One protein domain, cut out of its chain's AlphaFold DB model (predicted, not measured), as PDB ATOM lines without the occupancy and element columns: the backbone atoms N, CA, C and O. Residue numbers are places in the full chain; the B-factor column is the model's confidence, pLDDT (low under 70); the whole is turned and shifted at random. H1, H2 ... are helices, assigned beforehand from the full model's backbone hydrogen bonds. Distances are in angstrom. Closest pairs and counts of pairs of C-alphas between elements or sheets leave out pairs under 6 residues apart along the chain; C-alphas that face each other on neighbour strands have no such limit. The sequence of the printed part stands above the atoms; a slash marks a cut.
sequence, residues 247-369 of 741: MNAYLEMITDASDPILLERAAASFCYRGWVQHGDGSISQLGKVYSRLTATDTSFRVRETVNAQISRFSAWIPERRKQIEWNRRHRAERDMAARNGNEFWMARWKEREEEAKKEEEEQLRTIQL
ATOM      1  N   MET A 247     -48.342 -17.872 -43.083       83.75
ATOM      2  CA  MET A 247     -47.179 -18.745 -42.888       83.75
ATOM      3  C   MET A 247     -47.602 -20.216 -42.828       83.75
ATOM      4  O   MET A 247     -47.061 -21.044 -43.558       83.75
ATOM      5  N   ASN A 248     -48.618 -20.540 -42.030       82.31
ATOM      6  CA  ASN A 248     -49.074 -21.921 -41.857       82.31
ATOM      7  C   ASN A 248     -49.681 -22.502 -43.147       82.31
ATOM      8  O   ASN A 248     -49.363 -23.635 -43.509       82.31
ATOM      9  N   ALA A 249     -50.460 -21.708 -43.894       80.38
ATOM     10  CA  ALA A 249     -50.964 -22.093 -45.216       80.38
ATOM     11  C   ALA A 249     -49.841 -22.219 -46.266       80.38
ATOM     12  O   ALA A 249     -49.910 -23.066 -47.155       80.38
ATOM     13  N   TYR A 250     -48.788 -21.400 -46.177       83.19
ATOM     14  CA  TYR A 250     -47.614 -21.518 -47.043       83.19
ATOM     15  C   TYR A 250     -46.835 -22.817 -46.787       83.19
ATOM     16  O   TYR A 250     -46.449 -23.495 -47.736       83.19
ATOM     17  N   LEU A 251     -46.664 -23.202 -45.521       85.88
ATOM     18  CA  LEU A 251     -46.014 -24.455 -45.125       85.88
ATOM     19  C   LEU A 251     -46.823 -25.687 -45.577       85.88
ATOM     20  O   LEU A 251     -46.245 -26.628 -46.116       85.88
ATOM     21  N   GLU A 252     -48.153 -25.655 -45.452       85.69
ATOM     22  CA  GLU A 252     -49.061 -26.688 -45.982       85.69
ATOM     23  C   GLU A 252     -48.985 -26.794 -47.521       85.69
ATOM     24  O   GLU A 252     -48.856 -27.886 -48.073       85.69
ATOM     25  N   MET A 253     -48.925 -25.665 -48.239       83.06
ATOM     26  CA  MET A 253     -48.701 -25.678 -49.692       83.06
ATOM     27  C   MET A 253     -47.338 -26.260 -50.104       83.06
ATOM     28  O   MET A 253     -47.222 -26.742 -51.229       83.06
ATOM     29  N   ILE A 254     -46.315 -26.241 -49.237       88.25
ATOM     30  CA  ILE A 254     -45.051 -26.941 -49.517       88.25
ATOM     31  C   ILE A 254     -45.229 -28.450 -49.370       88.25
ATOM     32  O   ILE A 254     -44.755 -29.181 -50.238       88.25
ATOM     33  N   THR A 255     -45.897 -28.937 -48.315       88.94
ATOM     34  CA  THR A 255     -46.049 -30.389 -48.095       88.94
ATOM     35  C   THR A 255     -46.818 -31.073 -49.220       88.94
ATOM     36  O   THR A 255     -46.492 -32.206 -49.576       88.94
ATOM     37  N   ASP A 256     -47.767 -30.359 -49.820       85.44
ATOM     38  CA  ASP A 256     -48.647 -30.859 -50.877       85.44
ATOM     39  C   ASP A 256     -48.078 -30.640 -52.299       85.44
ATOM     40  O   ASP A 256     -48.676 -31.064 -53.292       85.44
ATOM     41  N   ALA A 257     -46.919 -29.982 -52.436       86.25
ATOM     42  CA  ALA A 257     -46.333 -29.663 -53.734       86.25
ATOM     43  C   ALA A 257     -45.608 -30.863 -54.377       86.25
ATOM     44  O   ALA A 257     -44.548 -31.310 -53.929       86.25
ATOM     45  N   SER A 258     -46.145 -31.331 -55.507       82.62
ATOM     46  CA  SER A 258     -45.533 -32.374 -56.353       82.62
ATOM     47  C   SER A 258     -44.732 -31.840 -57.548       82.62
ATOM     48  O   SER A 258     -44.090 -32.625 -58.235       82.62
ATOM     49  N   ASP A 259     -44.772 -30.532 -57.830       80.69
ATOM     50  CA  ASP A 259     -44.052 -29.907 -58.952       80.69
ATOM     51  C   ASP A 259     -42.651 -29.427 -58.504       80.69
ATOM     52  O   ASP A 259     -42.568 -28.514 -57.672       80.69
ATOM     53  N   PRO A 260     -41.547 -29.966 -59.064       82.19
ATOM     54  CA  PRO A 260     -40.187 -29.536 -58.734       82.19
ATOM     55  C   PRO A 260     -39.920 -28.038 -58.948       82.19
ATOM     56  O   PRO A 260     -39.125 -27.454 -58.214       82.19
ATOM     57  N   ILE A 261     -40.594 -27.390 -59.907       80.38
ATOM     58  CA  ILE A 261     -40.433 -25.955 -60.198       80.38
ATOM     59  C   ILE A 261     -41.114 -25.103 -59.117       80.38
ATOM     60  O   ILE A 261     -40.631 -24.018 -58.776       80.38
ATOM     61  N   LEU A 262     -42.220 -25.587 -58.542       81.69
ATOM     62  CA  LEU A 262     -42.832 -24.953 -57.372       81.69
ATOM     63  C   LEU A 262     -41.969 -25.160 -56.123       81.69
ATOM     64  O   LEU A 262     -41.793 -24.211 -55.364       81.69
ATOM     65  N   LEU A 263     -41.366 -26.340 -55.950       85.50
ATOM     66  CA  LEU A 263     -40.465 -26.629 -54.828       85.50
ATOM     67  C   LEU A 263     -39.168 -25.801 -54.873       85.50
ATOM     68  O   LEU A 263     -38.751 -25.296 -53.834       85.50
ATOM     69  N   GLU A 264     -38.561 -25.573 -56.044       83.56
ATOM     70  CA  GLU A 264     -37.381 -24.692 -56.183       83.56
ATOM     71  C   GLU A 264     -37.714 -23.234 -55.812       83.56
ATOM     72  O   GLU A 264     -36.978 -22.587 -55.065       83.56
ATOM     73  N   ARG A 265     -38.885 -22.735 -56.235       83.06
ATOM     74  CA  ARG A 265     -39.389 -21.403 -55.846       83.06
ATOM     75  C   ARG A 265     -39.752 -21.315 -54.362       83.06
ATOM     76  O   ARG A 265     -39.539 -20.269 -53.742       83.06
ATOM     77  N   ALA A 266     -40.277 -22.396 -53.792       85.44
ATOM     78  CA  ALA A 266     -40.634 -22.463 -52.384       85.44
ATOM     79  C   ALA A 266     -39.393 -22.524 -51.483       85.44
ATOM     80  O   ALA A 266     -39.321 -21.773 -50.517       85.44
ATOM     81  N   ALA A 267     -38.373 -23.319 -51.817       86.25
ATOM     82  CA  ALA A 267     -37.116 -23.371 -51.060       86.25
ATOM     83  C   ALA A 267     -36.417 -22.004 -50.987       86.25
ATOM     84  O   ALA A 267     -35.929 -21.605 -49.928       86.25
ATOM     85  N   ALA A 268     -36.430 -21.246 -52.088       81.88
ATOM     86  CA  ALA A 268     -35.889 -19.888 -52.128       81.88
ATOM     87  C   ALA A 268     -36.650 -18.895 -51.224       81.88
ATOM     88  O   ALA A 268     -36.046 -17.951 -50.712       81.88
ATOM     89  N   SER A 269     -37.953 -19.118 -51.012       81.81
ATOM     90  CA  SER A 269     -38.849 -18.226 -50.255       81.81
ATOM     91  C   SER A 269     -39.088 -18.679 -48.803       81.81
ATOM     92  O   SER A 269     -39.457 -17.875 -47.949       81.81
ATOM     93  N   PHE A 270     -38.866 -19.962 -48.506       86.69
ATOM     94  CA  PHE A 270     -38.903 -20.545 -47.169       86.69
ATOM     95  C   PHE A 270     -37.794 -19.941 -46.301       86.69
ATOM     96  O   PHE A 270     -36.651 -19.842 -46.732       86.69
ATOM     97  N   CYS A 271     -38.107 -19.545 -45.066       86.94
ATOM     98  CA  CYS A 271     -37.094 -19.080 -44.122       86.94
ATOM     99  C   CYS A 271     -37.454 -19.444 -42.680       86.94
ATOM    100  O   CYS A 271     -38.569 -19.205 -42.212       86.94
ATOM    101  N   TYR A 272     -36.476 -19.981 -41.952       92.88
ATOM    102  CA  TYR A 272     -36.658 -20.449 -40.580       92.88
ATOM    103  C   TYR A 272     -37.091 -19.343 -39.606       92.88
ATOM    104  O   TYR A 272     -37.973 -19.573 -38.782       92.88
ATOM    105  N   ARG A 273     -36.574 -18.111 -39.757       92.12
ATOM    106  CA  ARG A 273     -37.033 -16.947 -38.970       92.12
ATOM    107  C   ARG A 273     -38.539 -16.696 -39.121       92.12
ATOM    108  O   ARG A 273     -39.200 -16.346 -38.153       92.12
ATOM    109  N   GLY A 274     -39.097 -16.929 -40.314       87.19
ATOM    110  CA  GLY A 274     -40.530 -16.788 -40.568       87.19
ATOM    111  C   GLY A 274     -41.349 -17.817 -39.792       87.19
ATOM    112  O   GLY A 274     -42.353 -17.462 -39.185       87.19
ATOM    113  N   TRP A 275     -40.880 -19.067 -39.734       92.94
ATOM    114  CA  TRP A 275     -41.499 -20.102 -38.902       92.94
ATOM    115  C   TRP A 275     -41.390 -19.782 -37.400       92.94
ATOM    116  O   TRP A 275     -42.378 -19.905 -36.682       92.94
ATOM    117  N   VAL A 276     -40.243 -19.281 -36.922       93.31
ATOM    118  CA  VAL A 276     -40.087 -18.861 -35.515       93.31
ATOM    119  C   VAL A 276     -41.076 -17.743 -35.158       93.31
ATOM    120  O   VAL A 276     -41.828 -17.880 -34.193       93.31
ATOM    121  N   GLN A 277     -41.139 -16.672 -35.953       88.31
ATOM    122  CA  GLN A 277     -41.930 -15.474 -35.635       88.31
ATOM    123  C   GLN A 277     -43.441 -15.594 -35.925       88.31
ATOM    124  O   GLN A 277     -44.229 -14.862 -35.314       88.31
ATOM    125  N   HIS A 278     -43.832 -16.473 -36.860       85.12
ATOM    126  CA  HIS A 278     -45.189 -16.536 -37.435       85.12
ATOM    127  C   HIS A 278     -45.748 -17.957 -37.640       85.12
ATOM    128  O   HIS A 278     -46.908 -18.108 -38.006       85.12
ATOM    129  N   GLY A 279     -44.971 -19.018 -37.415       81.38
ATOM    130  CA  GLY A 279     -45.496 -20.386 -37.460       81.38
ATOM    131  C   GLY A 279     -46.448 -20.693 -36.298       81.38
ATOM    132  O   GLY A 279     -46.467 -19.999 -35.278       81.38
ATOM    133  N   ASP A 280     -47.196 -21.785 -36.416       82.06
ATOM    134  CA  ASP A 280     -47.993 -22.386 -35.337       82.06
ATOM    135  C   ASP A 280     -47.149 -22.995 -34.193       82.06
ATOM    136  O   ASP A 280     -47.691 -23.360 -33.153       82.06
ATOM    137  N   GLY A 281     -45.825 -23.104 -34.370       80.44
ATOM    138  CA  GLY A 281     -44.907 -23.784 -33.447       80.44
ATOM    139  C   GLY A 281     -44.816 -25.303 -33.663       80.44
ATOM    140  O   GLY A 281     -44.113 -25.996 -32.930       80.44
ATOM    141  N   SER A 282     -45.477 -25.850 -34.685       87.94
ATOM    142  CA  SER A 282     -45.495 -27.281 -34.976       87.94
ATOM    143  C   SER A 282     -44.200 -27.739 -35.644       87.94
ATOM    144  O   SER A 282     -44.062 -27.754 -36.870       87.94
ATOM    145  N   ILE A 283     -43.265 -28.229 -34.825       91.38
ATOM    146  CA  ILE A 283     -42.090 -28.987 -35.290       91.38
ATOM    147  C   ILE A 283     -42.511 -30.175 -36.184       91.38
ATOM    148  O   ILE A 283     -41.772 -30.562 -37.086       91.38
ATOM    149  N   SER A 284     -43.727 -30.717 -36.018       89.00
ATOM    150  CA  SER A 284     -44.256 -31.766 -36.903       89.00
ATOM    151  C   SER A 284     -44.617 -31.259 -38.310       89.00
ATOM    152  O   SER A 284     -44.404 -31.981 -39.283       89.00
ATOM    153  N   GLN A 285     -45.115 -30.021 -38.451       90.06
ATOM    154  CA  GLN A 285     -45.345 -29.403 -39.761       90.06
ATOM    155  C   GLN A 285     -44.010 -29.020 -40.407       90.06
ATOM    156  O   GLN A 285     -43.771 -29.369 -41.564       90.06
ATOM    157  N   LEU A 286     -43.103 -28.402 -39.640       92.50
ATOM    158  CA  LEU A 286     -41.737 -28.098 -40.079       92.50
ATOM    159  C   LEU A 286     -41.008 -29.360 -40.570       92.50
ATOM    160  O   LEU A 286     -40.396 -29.340 -41.635       92.50
ATOM    161  N   GLY A 287     -41.135 -30.474 -39.843       92.06
ATOM    162  CA  GLY A 287     -40.571 -31.771 -40.212       92.06
ATOM    163  C   GLY A 287     -41.092 -32.298 -41.549       92.06
ATOM    164  O   GLY A 287     -40.293 -32.750 -42.371       92.06
ATOM    165  N   LYS A 288     -42.398 -32.178 -41.829       93.00
ATOM    166  CA  LYS A 288     -42.971 -32.509 -43.149       93.00
ATOM    167  C   LYS A 288     -42.431 -31.598 -44.255       93.00
ATOM    168  O   LYS A 288     -42.057 -32.098 -45.310       93.00
ATOM    169  N   VAL A 289     -42.363 -30.285 -44.014       92.62
ATOM    170  CA  VAL A 289     -41.845 -29.291 -44.975       92.62
ATOM    171  C   VAL A 289     -40.383 -29.570 -45.316       92.62
ATOM    172  O   VAL A 289     -40.036 -29.689 -46.489       92.62
ATOM    173  N   TYR A 290     -39.540 -29.755 -44.298       92.88
ATOM    174  CA  TYR A 290     -38.135 -30.107 -44.472       92.88
ATOM    175  C   TYR A 290     -37.984 -31.438 -45.214       92.88
ATOM    176  O   TYR A 290     -37.267 -31.500 -46.211       92.88
ATOM    177  N   SER A 291     -38.718 -32.481 -44.807       92.25
ATOM    178  CA  SER A 291     -38.684 -33.793 -45.472       92.25
ATOM    179  C   SER A 291     -39.109 -33.704 -46.939       92.25
ATOM    180  O   SER A 291     -38.491 -34.331 -47.792       92.25
ATOM    181  N   ARG A 292     -40.128 -32.895 -47.264       93.62
ATOM    182  CA  ARG A 292     -40.589 -32.710 -48.647       93.62
ATOM    183  C   ARG A 292     -39.555 -31.991 -49.509       93.62
ATOM    184  O   ARG A 292     -39.371 -32.394 -50.655       93.62
ATOM    185  N   LEU A 293     -38.891 -30.967 -48.967       91.62
ATOM    186  CA  LEU A 293     -37.845 -30.200 -49.654       91.62
ATOM    187  C   LEU A 293     -36.495 -30.937 -49.727       91.62
ATOM    188  O   LEU A 293     -35.680 -30.613 -50.584       91.62
ATOM    189  N   THR A 294     -36.248 -31.918 -48.857       89.00
ATOM    190  CA  THR A 294     -35.014 -32.730 -48.849       89.00
ATOM    191  C   THR A 294     -35.170 -34.134 -49.436       89.00
ATOM    192  O   THR A 294     -34.180 -34.858 -49.564       89.00
ATOM    193  N   ALA A 295     -36.382 -34.494 -49.866       89.62
ATOM    194  CA  ALA A 295     -36.696 -35.765 -50.508       89.62
ATOM    195  C   ALA A 295     -35.863 -36.028 -51.778       89.62
ATOM    196  O   ALA A 295     -35.398 -35.112 -52.461       89.62
ATOM    197  N   THR A 296     -35.694 -37.307 -52.113       87.81
ATOM    198  CA  THR A 296     -34.822 -37.780 -53.202       87.81
ATOM    199  C   THR A 296     -35.293 -37.412 -54.611       87.81
ATOM    200  O   THR A 296     -34.497 -37.496 -55.543       87.81
ATOM    201  N   ASP A 297     -36.544 -36.975 -54.777       85.69
ATOM    202  CA  ASP A 297     -37.094 -36.446 -56.032       85.69
ATOM    203  C   ASP A 297     -36.816 -34.942 -56.237       85.69
ATOM    204  O   ASP A 297     -37.047 -34.410 -57.325       85.69
ATOM    205  N   THR A 298     -36.311 -34.244 -55.215       90.00
ATOM    206  CA  THR A 298     -36.000 -32.808 -55.290       90.00
ATOM    207  C   THR A 298     -34.640 -32.533 -55.933       90.00
ATOM    208  O   THR A 298     -33.681 -33.308 -55.817       90.00
ATOM    209  N   SER A 299     -34.526 -31.384 -56.608       88.00
ATOM    210  CA  SER A 299     -33.262 -30.983 -57.227       88.00
ATOM    211  C   SER A 299     -32.176 -30.737 -56.172       88.00
ATOM    212  O   SER A 299     -32.450 -30.380 -55.026       88.00
ATOM    213  N   PHE A 300     -30.911 -30.908 -56.558       88.25
ATOM    214  CA  PHE A 300     -29.774 -30.608 -55.680       88.25
ATOM    215  C   PHE A 300     -29.822 -29.156 -55.159       88.25
ATOM    216  O   PHE A 300     -29.673 -28.930 -53.962       88.25
ATOM    217  N   ARG A 301     -30.196 -28.202 -56.027       88.25
ATOM    218  CA  ARG A 301     -30.374 -26.781 -55.684       88.25
ATOM    219  C   ARG A 301     -31.439 -26.522 -54.623       88.25
ATOM    220  O   ARG A 301     -31.246 -25.631 -53.805       88.25
ATOM    221  N   VAL A 302     -32.550 -27.267 -54.616       89.56
ATOM    222  CA  VAL A 302     -33.581 -27.156 -53.563       89.56
ATOM    223  C   VAL A 302     -32.940 -27.440 -52.201       89.56
ATOM    224  O   VAL A 302     -33.106 -26.663 -51.263       89.56
ATOM    225  N   ARG A 303     -32.138 -28.508 -52.125       90.06
ATOM    226  CA  ARG A 303     -31.479 -28.973 -50.898       90.06
ATOM    227  C   ARG A 303     -30.353 -28.043 -50.445       90.06
ATOM    228  O   ARG A 303     -30.318 -27.676 -49.275       90.06
ATOM    229  N   GLU A 304     -29.511 -27.577 -51.368       88.31
ATOM    230  CA  GLU A 304     -28.540 -26.505 -51.091       88.31
ATOM    231  C   GLU A 304     -29.226 -25.234 -50.578       88.31
ATOM    232  O   GLU A 304     -28.774 -24.637 -49.603       88.31
ATOM    233  N   THR A 305     -30.343 -24.835 -51.194       90.75
ATOM    234  CA  THR A 305     -31.069 -23.618 -50.812       90.75
ATOM    235  C   THR A 305     -31.643 -23.731 -49.403       90.75
ATOM    236  O   THR A 305     -31.500 -22.785 -48.635       90.75
ATOM    237  N   VAL A 306     -32.239 -24.872 -49.029       90.50
ATOM    238  CA  VAL A 306     -32.722 -25.115 -47.655       90.50
ATOM    239  C   VAL A 306     -31.575 -25.049 -46.648       90.50
ATOM    240  O   VAL A 306     -31.692 -24.332 -45.655       90.50
ATOM    241  N   ASN A 307     -30.445 -25.701 -46.933       88.38
ATOM    242  CA  ASN A 307     -29.268 -25.649 -46.064       88.38
ATOM    243  C   ASN A 307     -28.723 -24.214 -45.932       88.38
ATOM    244  O   ASN A 307     -28.410 -23.774 -44.829       88.38
ATOM    245  N   ALA A 308     -28.711 -23.427 -47.011       88.81
ATOM    246  CA  ALA A 308     -28.316 -22.017 -46.975       88.81
ATOM    247  C   ALA A 308     -29.276 -21.119 -46.160       88.81
ATOM    248  O   ALA A 308     -28.877 -20.038 -45.717       88.81
ATOM    249  N   GLN A 309     -30.527 -21.540 -45.907       91.44
ATOM    250  CA  GLN A 309     -31.397 -20.838 -44.954       91.44
ATOM    251  C   GLN A 309     -30.953 -21.048 -43.492       91.44
ATOM    252  O   GLN A 309     -31.309 -20.219 -42.657       91.44
ATOM    253  N   ILE A 310     -30.175 -22.094 -43.167       92.38
ATOM    254  CA  ILE A 310     -29.649 -22.336 -41.807       92.38
ATOM    255  C   ILE A 310     -28.667 -21.224 -41.429       92.38
ATOM    256  O   ILE A 310     -28.849 -20.564 -40.408       92.38
ATOM    257  N   SER A 311     -27.693 -20.918 -42.289       90.94
ATOM    258  CA  SER A 311     -26.721 -19.846 -42.031       90.94
ATOM    259  C   SER A 311     -27.390 -18.461 -41.986       90.94
ATOM    260  O   SER A 311     -27.062 -17.636 -41.140       90.94
ATOM    261  N   ARG A 312     -28.416 -18.228 -42.824       90.75
ATOM    262  CA  ARG A 312     -29.269 -17.017 -42.768       90.75
ATOM    263  C   ARG A 312     -30.134 -16.915 -41.508       90.75
ATOM    264  O   ARG A 312     -30.629 -15.832 -41.205       90.75
ATOM    265  N   PHE A 313     -30.386 -18.033 -40.832       94.44
ATOM    266  CA  PHE A 313     -31.108 -18.074 -39.564       94.44
ATOM    267  C   PHE A 313     -30.160 -17.860 -38.384       94.44
ATOM    268  O   PHE A 313     -30.477 -17.072 -37.497       94.44
ATOM    269  N   SER A 314     -28.972 -18.470 -38.427       95.25
ATOM    270  CA  SER A 314     -27.891 -18.195 -37.479       95.25
ATOM    271  C   SER A 314     -27.570 -16.697 -37.432       95.25
ATOM    272  O   SER A 314     -27.706 -16.072 -36.380       95.25
ATOM    273  N   ALA A 315     -27.333 -16.083 -38.600       93.69
ATOM    274  CA  ALA A 315     -27.110 -14.644 -38.804       93.69
ATOM    275  C   ALA A 315     -28.382 -13.758 -38.687       93.69
ATOM    276  O   ALA A 315     -28.516 -12.741 -39.367       93.69
ATOM    277  N   TRP A 316     -29.350 -14.185 -37.873       94.81
ATOM    278  CA  TRP A 316     -30.521 -13.402 -37.448       94.81
ATOM    279  C   TRP A 316     -30.748 -13.480 -35.928       94.81
ATOM    280  O   TRP A 316     -31.356 -12.581 -35.337       94.81
ATOM    281  N   ILE A 317     -30.260 -14.540 -35.271       95.75
ATOM    282  CA  ILE A 317     -30.388 -14.727 -33.820       95.75
ATOM    283  C   ILE A 317     -29.671 -13.612 -33.030       95.75
ATOM    284  O   ILE A 317     -30.299 -13.091 -32.104       95.75
ATOM    285  N   PRO A 318     -28.436 -13.168 -33.355       95.31
ATOM    286  CA  PRO A 318     -27.769 -12.080 -32.632       95.31
ATOM    287  C   PRO A 318     -28.528 -10.747 -32.693       95.31
ATOM    288  O   PRO A 318     -28.646 -10.048 -31.685       95.31
ATOM    289  N   GLU A 319     -29.087 -10.400 -33.852       93.94
ATOM    290  CA  GLU A 319     -29.889  -9.193 -34.068       93.94
ATOM    291  C   GLU A 319     -31.205  -9.292 -33.300       93.94
ATOM    292  O   GLU A 319     -31.593  -8.350 -32.604       93.94
ATOM    293  N   ARG A 320     -31.881 -10.450 -33.362       94.00
ATOM    294  CA  ARG A 320     -33.123 -10.661 -32.614       94.00
ATOM    295  C   ARG A 320     -32.881 -10.671 -31.106       94.00
ATOM    296  O   ARG A 320     -33.700 -10.111 -30.383       94.00
ATOM    297  N   ARG A 321     -31.749 -11.205 -30.631       94.88
ATOM    298  CA  ARG A 321     -31.313 -11.147 -29.226       94.88
ATOM    299  C   ARG A 321     -31.129  -9.705 -28.761       94.88
ATOM    300  O   ARG A 321     -31.758  -9.327 -27.777       94.88
ATOM    301  N   LYS A 322     -30.391  -8.884 -29.515       94.50
ATOM    302  CA  LYS A 322     -30.237  -7.441 -29.244       94.50
ATOM    303  C   LYS A 322     -31.586  -6.708 -29.231       94.50
ATOM    304  O   LYS A 322     -31.831  -5.898 -28.340       94.50
ATOM    305  N   GLN A 323     -32.489  -7.021 -30.166       92.88
ATOM    306  CA  GLN A 323     -33.827  -6.419 -30.214       92.88
ATOM    307  C   GLN A 323     -34.709  -6.831 -29.026       92.88
ATOM    308  O   GLN A 323     -35.394  -5.980 -28.465       92.88
ATOM    309  N   ILE A 324     -34.700  -8.109 -28.629       92.81
ATOM    310  CA  ILE A 324     -35.434  -8.603 -27.451       92.81
ATOM    311  C   ILE A 324     -34.878  -7.968 -26.173       92.81
ATOM    312  O   ILE A 324     -35.640  -7.547 -25.311       92.81
ATOM    313  N   GLU A 325     -33.559  -7.838 -26.048       93.81
ATOM    314  CA  GLU A 325     -32.952  -7.205 -24.879       93.81
ATOM    315  C   GLU A 325     -33.295  -5.707 -24.787       93.81
ATOM    316  O   GLU A 325     -33.671  -5.222 -23.719       93.81
ATOM    317  N   TRP A 326     -33.261  -4.982 -25.910       93.62
ATOM    318  CA  TRP A 326     -33.725  -3.594 -25.972       93.62
ATOM    319  C   TRP A 326     -35.224  -3.477 -25.649       93.62
ATOM    320  O   TRP A 326     -35.602  -2.639 -24.831       93.62
ATOM    321  N   ASN A 327     -36.069  -4.365 -26.192       92.38
ATOM    322  CA  ASN A 327     -37.496  -4.429 -25.866       92.38
ATOM    323  C   ASN A 327     -37.725  -4.677 -24.361       92.38
ATOM    324  O   ASN A 327     -38.528  -3.977 -23.744       92.38
ATOM    325  N   ARG A 328     -36.988  -5.613 -23.742       92.56
ATOM    326  CA  ARG A 328     -37.034  -5.902 -22.294       92.56
ATOM    327  C   ARG A 328     -36.678  -4.666 -21.456       92.56
ATOM    328  O   ARG A 328     -37.423  -4.338 -20.534       92.56
ATOM    329  N   ARG A 329     -35.606  -3.939 -21.805       92.12
ATOM    330  CA  ARG A 329     -35.218  -2.675 -21.141       92.12
ATOM    331  C   ARG A 329     -36.327  -1.616 -21.264       92.12
ATOM    332  O   ARG A 329     -36.764  -1.064 -20.256       92.12
ATOM    333  N   HIS A 330     -36.867  -1.410 -22.468       88.38
ATOM    334  CA  HIS A 330     -37.971  -0.471 -22.706       88.38
ATOM    335  C   HIS A 330     -39.285  -0.875 -22.009       88.38
ATOM    336  O   HIS A 330     -40.055  -0.001 -21.608       88.38
ATOM    337  N   ARG A 331     -39.574  -2.173 -21.829       90.50
ATOM    338  CA  ARG A 331     -40.714  -2.619 -21.007       90.50
ATOM    339  C   ARG A 331     -40.498  -2.291 -19.531       90.50
ATOM    340  O   ARG A 331     -41.386  -1.678 -18.950       90.50
ATOM    341  N   ALA A 332     -39.315  -2.557 -18.972       89.12
ATOM    342  CA  ALA A 332     -38.998  -2.211 -17.584       89.12
ATOM    343  C   ALA A 332     -39.162  -0.703 -17.290       89.12
ATOM    344  O   ALA A 332     -39.721  -0.330 -16.258       89.12
ATOM    345  N   GLU A 333     -38.767   0.175 -18.218       88.31
ATOM    346  CA  GLU A 333     -39.009   1.625 -18.127       88.31
ATOM    347  C   GLU A 333     -40.511   1.973 -18.107       88.31
ATOM    348  O   GLU A 333     -40.962   2.760 -17.270       88.31
ATOM    349  N   ARG A 334     -41.312   1.351 -18.987       85.44
ATOM    350  CA  ARG A 334     -42.780   1.515 -19.029       85.44
ATOM    351  C   ARG A 334     -43.453   0.969 -17.764       85.44
ATOM    352  O   ARG A 334     -44.427   1.556 -17.298       85.44
ATOM    353  N   ASP A 335     -42.937  -0.114 -17.190       86.75
ATOM    354  CA  ASP A 335     -43.438  -0.715 -15.950       86.75
ATOM    355  C   ASP A 335     -43.096   0.130 -14.717       86.75
ATOM    356  O   ASP A 335     -43.950   0.302 -13.847       86.75
ATOM    357  N   MET A 336     -41.908   0.739 -14.658       87.31
ATOM    358  CA  MET A 336     -41.592   1.751 -13.641       87.31
ATOM    359  C   MET A 336     -42.506   2.977 -13.771       87.31
ATOM    360  O   MET A 336     -43.062   3.436 -12.776       87.31
ATOM    361  N   ALA A 337     -42.744   3.470 -14.992       84.88
ATOM    362  CA  ALA A 337     -43.677   4.574 -15.221       84.88
ATOM    363  C   ALA A 337     -45.122   4.222 -14.809       84.88
ATOM    364  O   ALA A 337     -45.813   5.059 -14.229       84.88
ATOM    365  N   ALA A 338     -45.570   2.987 -15.058       85.19
ATOM    366  CA  ALA A 338     -46.874   2.491 -14.619       85.19
ATOM    367  C   ALA A 338     -46.976   2.419 -13.082       85.19
ATOM    368  O   ALA A 338     -47.926   2.954 -12.513       85.19
ATOM    369  N   ARG A 339     -45.966   1.854 -12.397       87.00
ATOM    370  CA  ARG A 339     -45.881   1.823 -10.920       87.00
ATOM    371  C   ARG A 339     -45.896   3.225 -10.300       87.00
ATOM    372  O   ARG A 339     -46.492   3.409  -9.244       87.00
ATOM    373  N   ASN A 340     -45.323   4.210 -10.988       88.12
ATOM    374  CA  ASN A 340     -45.344   5.623 -10.596       88.12
ATOM    375  C   ASN A 340     -46.678   6.340 -10.926       88.12
ATOM    376  O   ASN A 340     -46.742   7.567 -10.870       88.12
ATOM    377  N   GLY A 341     -47.743   5.605 -11.271       82.31
ATOM    378  CA  GLY A 341     -49.099   6.138 -11.443       82.31
ATOM    379  C   GLY A 341     -49.443   6.646 -12.847       82.31
ATOM    380  O   GLY A 341     -50.457   7.320 -13.014       82.31
ATOM    381  N   ASN A 342     -48.639   6.352 -13.875       82.38
ATOM    382  CA  ASN A 342     -48.944   6.790 -15.239       82.38
ATOM    383  C   ASN A 342     -50.118   5.991 -15.845       82.38
ATOM    384  O   ASN A 342     -49.944   4.847 -16.265       82.38
ATOM    385  N   GLU A 343     -51.299   6.608 -15.943       80.00
ATOM    386  CA  GLU A 343     -52.532   5.967 -16.435       80.00
ATOM    387  C   GLU A 343     -52.397   5.337 -17.832       80.00
ATOM    388  O   GLU A 343     -52.916   4.248 -18.068       80.00
ATOM    389  N   PHE A 344     -51.661   5.970 -18.755       80.38
ATOM    390  CA  PHE A 344     -51.457   5.458 -20.116       80.38
ATOM    391  C   PHE A 344     -50.649   4.151 -20.122       80.38
ATOM    392  O   PHE A 344     -50.993   3.211 -20.843       80.38
ATOM    393  N   TRP A 345     -49.609   4.048 -19.288       79.62
ATOM    394  CA  TRP A 345     -48.849   2.804 -19.133       79.62
ATOM    395  C   TRP A 345     -49.537   1.783 -18.217       79.62
ATOM    396  O   TRP A 345     -49.343   0.583 -18.415       79.62
ATOM    397  N   MET A 346     -50.385   2.214 -17.281       76.12
ATOM    398  CA  MET A 346     -51.246   1.319 -16.499       76.12
ATOM    399  C   MET A 346     -52.325   0.664 -17.368       76.12
ATOM    400  O   MET A 346     -52.494  -0.547 -17.305       76.12
ATOM    401  N   ALA A 347     -53.008   1.416 -18.236       81.31
ATOM    402  CA  ALA A 347     -54.018   0.872 -19.149       81.31
ATOM    403  C   ALA A 347     -53.424  -0.141 -20.147       81.31
ATOM    404  O   ALA A 347     -54.055  -1.146 -20.472       81.31
ATOM    405  N   ARG A 348     -52.183   0.094 -20.592       84.81
ATOM    406  CA  ARG A 348     -51.471  -0.705 -21.601       84.81
ATOM    407  C   ARG A 348     -50.645  -1.868 -21.020       84.81
ATOM    408  O   ARG A 348     -49.583  -2.194 -21.551       84.81
ATOM    409  N   TRP A 349     -51.062  -2.463 -19.901       81.25
ATOM    410  CA  TRP A 349     -50.317  -3.568 -19.276       81.25
ATOM    411  C   TRP A 349     -50.339  -4.846 -20.128       81.25
ATOM    412  O   TRP A 349     -49.283  -5.408 -20.401       81.25
ATOM    413  N   LYS A 350     -51.517  -5.239 -20.636       85.25
ATOM    414  CA  LYS A 350     -51.691  -6.468 -21.431       85.25
ATOM    415  C   LYS A 350     -50.833  -6.514 -22.689       85.25
ATOM    416  O   LYS A 350     -50.200  -7.525 -22.944       85.25
ATOM    417  N   GLU A 351     -50.733  -5.411 -23.431       86.25
ATOM    418  CA  GLU A 351     -49.888  -5.374 -24.636       86.25
ATOM    419  C   GLU A 351     -48.405  -5.627 -24.307       86.25
ATOM    420  O   GLU A 351     -47.693  -6.200 -25.125       86.25
ATOM    421  N   ARG A 352     -47.924  -5.232 -23.113       87.12
ATOM    422  CA  ARG A 352     -46.543  -5.517 -22.672       87.12
ATOM    423  C   ARG A 352     -46.352  -6.974 -22.258       87.12
ATOM    424  O   ARG A 352     -45.288  -7.529 -22.513       87.12
ATOM    425  N   GLU A 353     -47.362  -7.575 -21.637       87.88
ATOM    426  CA  GLU A 353     -47.383  -8.997 -21.272       87.88
ATOM    427  C   GLU A 353     -47.439  -9.890 -22.526       87.88
ATOM    428  O   GLU A 353     -46.658 -10.829 -22.657       87.88
ATOM    429  N   GLU A 354     -48.285  -9.541 -23.499       89.81
ATOM    430  CA  GLU A 354     -48.383 -10.205 -24.803       89.81
ATOM    431  C   GLU A 354     -47.090 -10.048 -25.631       89.81
ATOM    432  O   GLU A 354     -46.624 -11.022 -26.224       89.81
ATOM    433  N   GLU A 355     -46.457  -8.864 -25.626       88.50
ATOM    434  CA  GLU A 355     -45.146  -8.632 -26.260       88.50
ATOM    435  C   GLU A 355     -44.039  -9.477 -25.599       88.50
ATOM    436  O   GLU A 355     -43.265 -10.132 -26.299       88.50
ATOM    437  N   ALA A 356     -43.988  -9.524 -24.261       89.75
ATOM    438  CA  ALA A 356     -43.020 -10.337 -23.522       89.75
ATOM    439  C   ALA A 356     -43.192 -11.838 -23.802       89.75
ATOM    440  O   ALA A 356     -42.226 -12.505 -24.182       89.75
ATOM    441  N   LYS A 357     -44.426 -12.346 -23.705       92.44
ATOM    442  CA  LYS A 357     -44.746 -13.750 -23.977       92.44
ATOM    443  C   LYS A 357     -44.404 -14.145 -25.414       92.44
ATOM    444  O   LYS A 357     -43.864 -15.225 -25.629       92.44
ATOM    445  N   LYS A 358     -44.666 -13.278 -26.402       91.19
ATOM    446  CA  LYS A 358     -44.287 -13.557 -27.797       91.19
ATOM    447  C   LYS A 358     -42.769 -13.683 -27.967       91.19
ATOM    448  O   LYS A 358     -42.313 -14.557 -28.699       91.19
ATOM    449  N   GLU A 359     -41.981 -12.846 -27.299       93.50
ATOM    450  CA  GLU A 359     -40.517 -12.939 -27.355       93.50
ATOM    451  C   GLU A 359     -39.985 -14.216 -26.690       93.50
ATOM    452  O   GLU A 359     -39.047 -14.820 -27.204       93.50
ATOM    453  N   GLU A 360     -40.601 -14.668 -25.597       93.69
ATOM    454  CA  GLU A 360     -40.279 -15.948 -24.947       93.69
ATOM    455  C   GLU A 360     -40.666 -17.153 -25.822       93.69
ATOM    456  O   GLU A 360     -39.883 -18.096 -25.960       93.69
ATOM    457  N   GLU A 361     -41.816 -17.099 -26.503       93.25
ATOM    458  CA  GLU A 361     -42.193 -18.097 -27.509       93.25
ATOM    459  C   GLU A 361     -41.199 -18.130 -28.688       93.25
ATOM    460  O   GLU A 361     -40.821 -19.215 -29.129       93.25
ATOM    461  N   GLU A 362     -40.710 -16.983 -29.176       94.44
ATOM    462  CA  GLU A 362     -39.667 -16.927 -30.216       94.44
ATOM    463  C   GLU A 362     -38.319 -17.520 -29.750       94.44
ATOM    464  O   GLU A 362     -37.637 -18.192 -30.534       94.44
ATOM    465  N   GLN A 363     -37.942 -17.334 -28.477       94.94
ATOM    466  CA  GLN A 363     -36.742 -17.949 -27.887       94.94
ATOM    467  C   GLN A 363     -36.881 -19.477 -27.811       94.94
ATOM    468  O   GLN A 363     -36.020 -20.202 -28.316       94.94
ATOM    469  N   LEU A 364     -38.001 -19.976 -27.276       94.69
ATOM    470  CA  LEU A 364     -38.283 -21.411 -27.184       94.69
ATOM    471  C   LEU A 364     -38.321 -22.082 -28.567       94.69
ATOM    472  O   LEU A 364     -37.711 -23.133 -28.767       94.69
ATOM    473  N   ARG A 365     -38.978 -21.452 -29.549       95.06
ATOM    474  CA  ARG A 365     -39.030 -21.936 -30.939       95.06
ATOM    475  C   ARG A 365     -37.647 -21.977 -31.592       95.06
ATOM    476  O   ARG A 365     -37.384 -22.887 -32.369       95.06
ATOM    477  N   THR A 366     -36.755 -21.036 -31.272       96.56
ATOM    478  CA  THR A 366     -35.367 -21.034 -31.776       96.56
ATOM    479  C   THR A 366     -34.567 -22.226 -31.242       96.56
ATOM    480  O   THR A 366     -33.864 -22.885 -32.011       96.56
ATOM    481  N   ILE A 367     -34.727 -22.554 -29.957       96.44
ATOM    482  CA  ILE A 367     -34.114 -23.734 -29.325       96.44
ATOM    483  C   ILE A 367     -34.657 -25.022 -29.966       96.44
ATOM    484  O   ILE A 367     -33.880 -25.836 -30.464       96.44
ATOM    485  N   GLN A 368     -35.985 -25.172 -30.044       95.88
ATOM    486  CA  GLN A 368     -36.651 -26.343 -30.637       95.88
ATOM    487  C   GLN A 368     -36.292 -26.555 -32.116       95.88
ATOM    488  O   GLN A 368     -36.118 -27.688 -32.562       95.88
ATOM    489  N   LEU A 369     -36.164 -25.473 -32.885       96.12
ATOM    490  CA  LEU A 369     -35.711 -25.518 -34.273       96.12
ATOM    491  C   LEU A 369     -34.243 -25.955 -34.380       96.12
ATOM    492  O   LEU A 369     -33.910 -26.766 -35.241       96.12
TER     493      LEU A 369
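Overview. This is residues 247 to 369 of the 741 residues of an uncharacterized protein of Sistotremastrum niveocremeum HHB9708 (UniProt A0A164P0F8). A long rod has a cluster of helices, H1 to H5, at one end, and two long helices, H6 and H8, making an arm at the other. H6 leads away from H5, the short H7 lies at the turn, and H8 folds back to H3. The printed part has 123 residues with eight named helices, H1 to H8 in that order, and no named strand: all helix. It is loose, with a radius of gyration of the C-alphas of 18.8 A, and spans 63 by 25 by 21 A.

Arrangement. H1, residues 247 to 255, touches H4, residues 283 to 294, at a steep tilt of 45 degrees, closest at the C-alphas of Thr 255 and Val 289, 5.3 A. H2, residues 260 to 269, touches H5, residues 300 to 314, at a shallow tilt of 13 degrees, the same way; the closest C-alphas, Glu 264 and Val 302, are 5.2 A apart. H4 and H5 form a helical hairpin, with the C-alphas of Thr 294 and Arg 303 closest at 5.6 A. H3, residues 272 to 278, touches H8, residues 349 to 369, closest at the C-alphas of Val 276 and Arg 365, 5.6 A; of H8, residues 362 to 366 alone touch H3. H6, residues 317 to 339, and H8 only just touch, with 3 pairs of C-alphas within 8 A, the closest being Ile 324 and Glu 359 at 6.7 A; they run opposite ways at a shallow tilt of 22 degrees. H7, residues 343 to 347, touches H6, closest at the C-alphas of Ala 338 and Met 346, 4.9 A. Every O i to N i+4 pair is within hydrogen-bond range in H1, H2, H3, H4, H6, H7 and H8; in H5 it is 9 of 11.

Along the chain. H1 begins at C-alpha 247 (-47.179, -18.745, -42.888). From first to last C-alpha, H5 is 22.1 A long, H6 32.2 A and H8 30.3 A. H8 ends at C-alpha 369 (-35.711, -25.518, -34.273).

Size, cuts and confidence. The two C-alphas farthest apart, Asp 297 and Gly 341, are 62.8 A apart. The printed part has no cut, and its links between helices are tight. The mean pLDDT of the printed part is 88.6, and no printed residue is under 70.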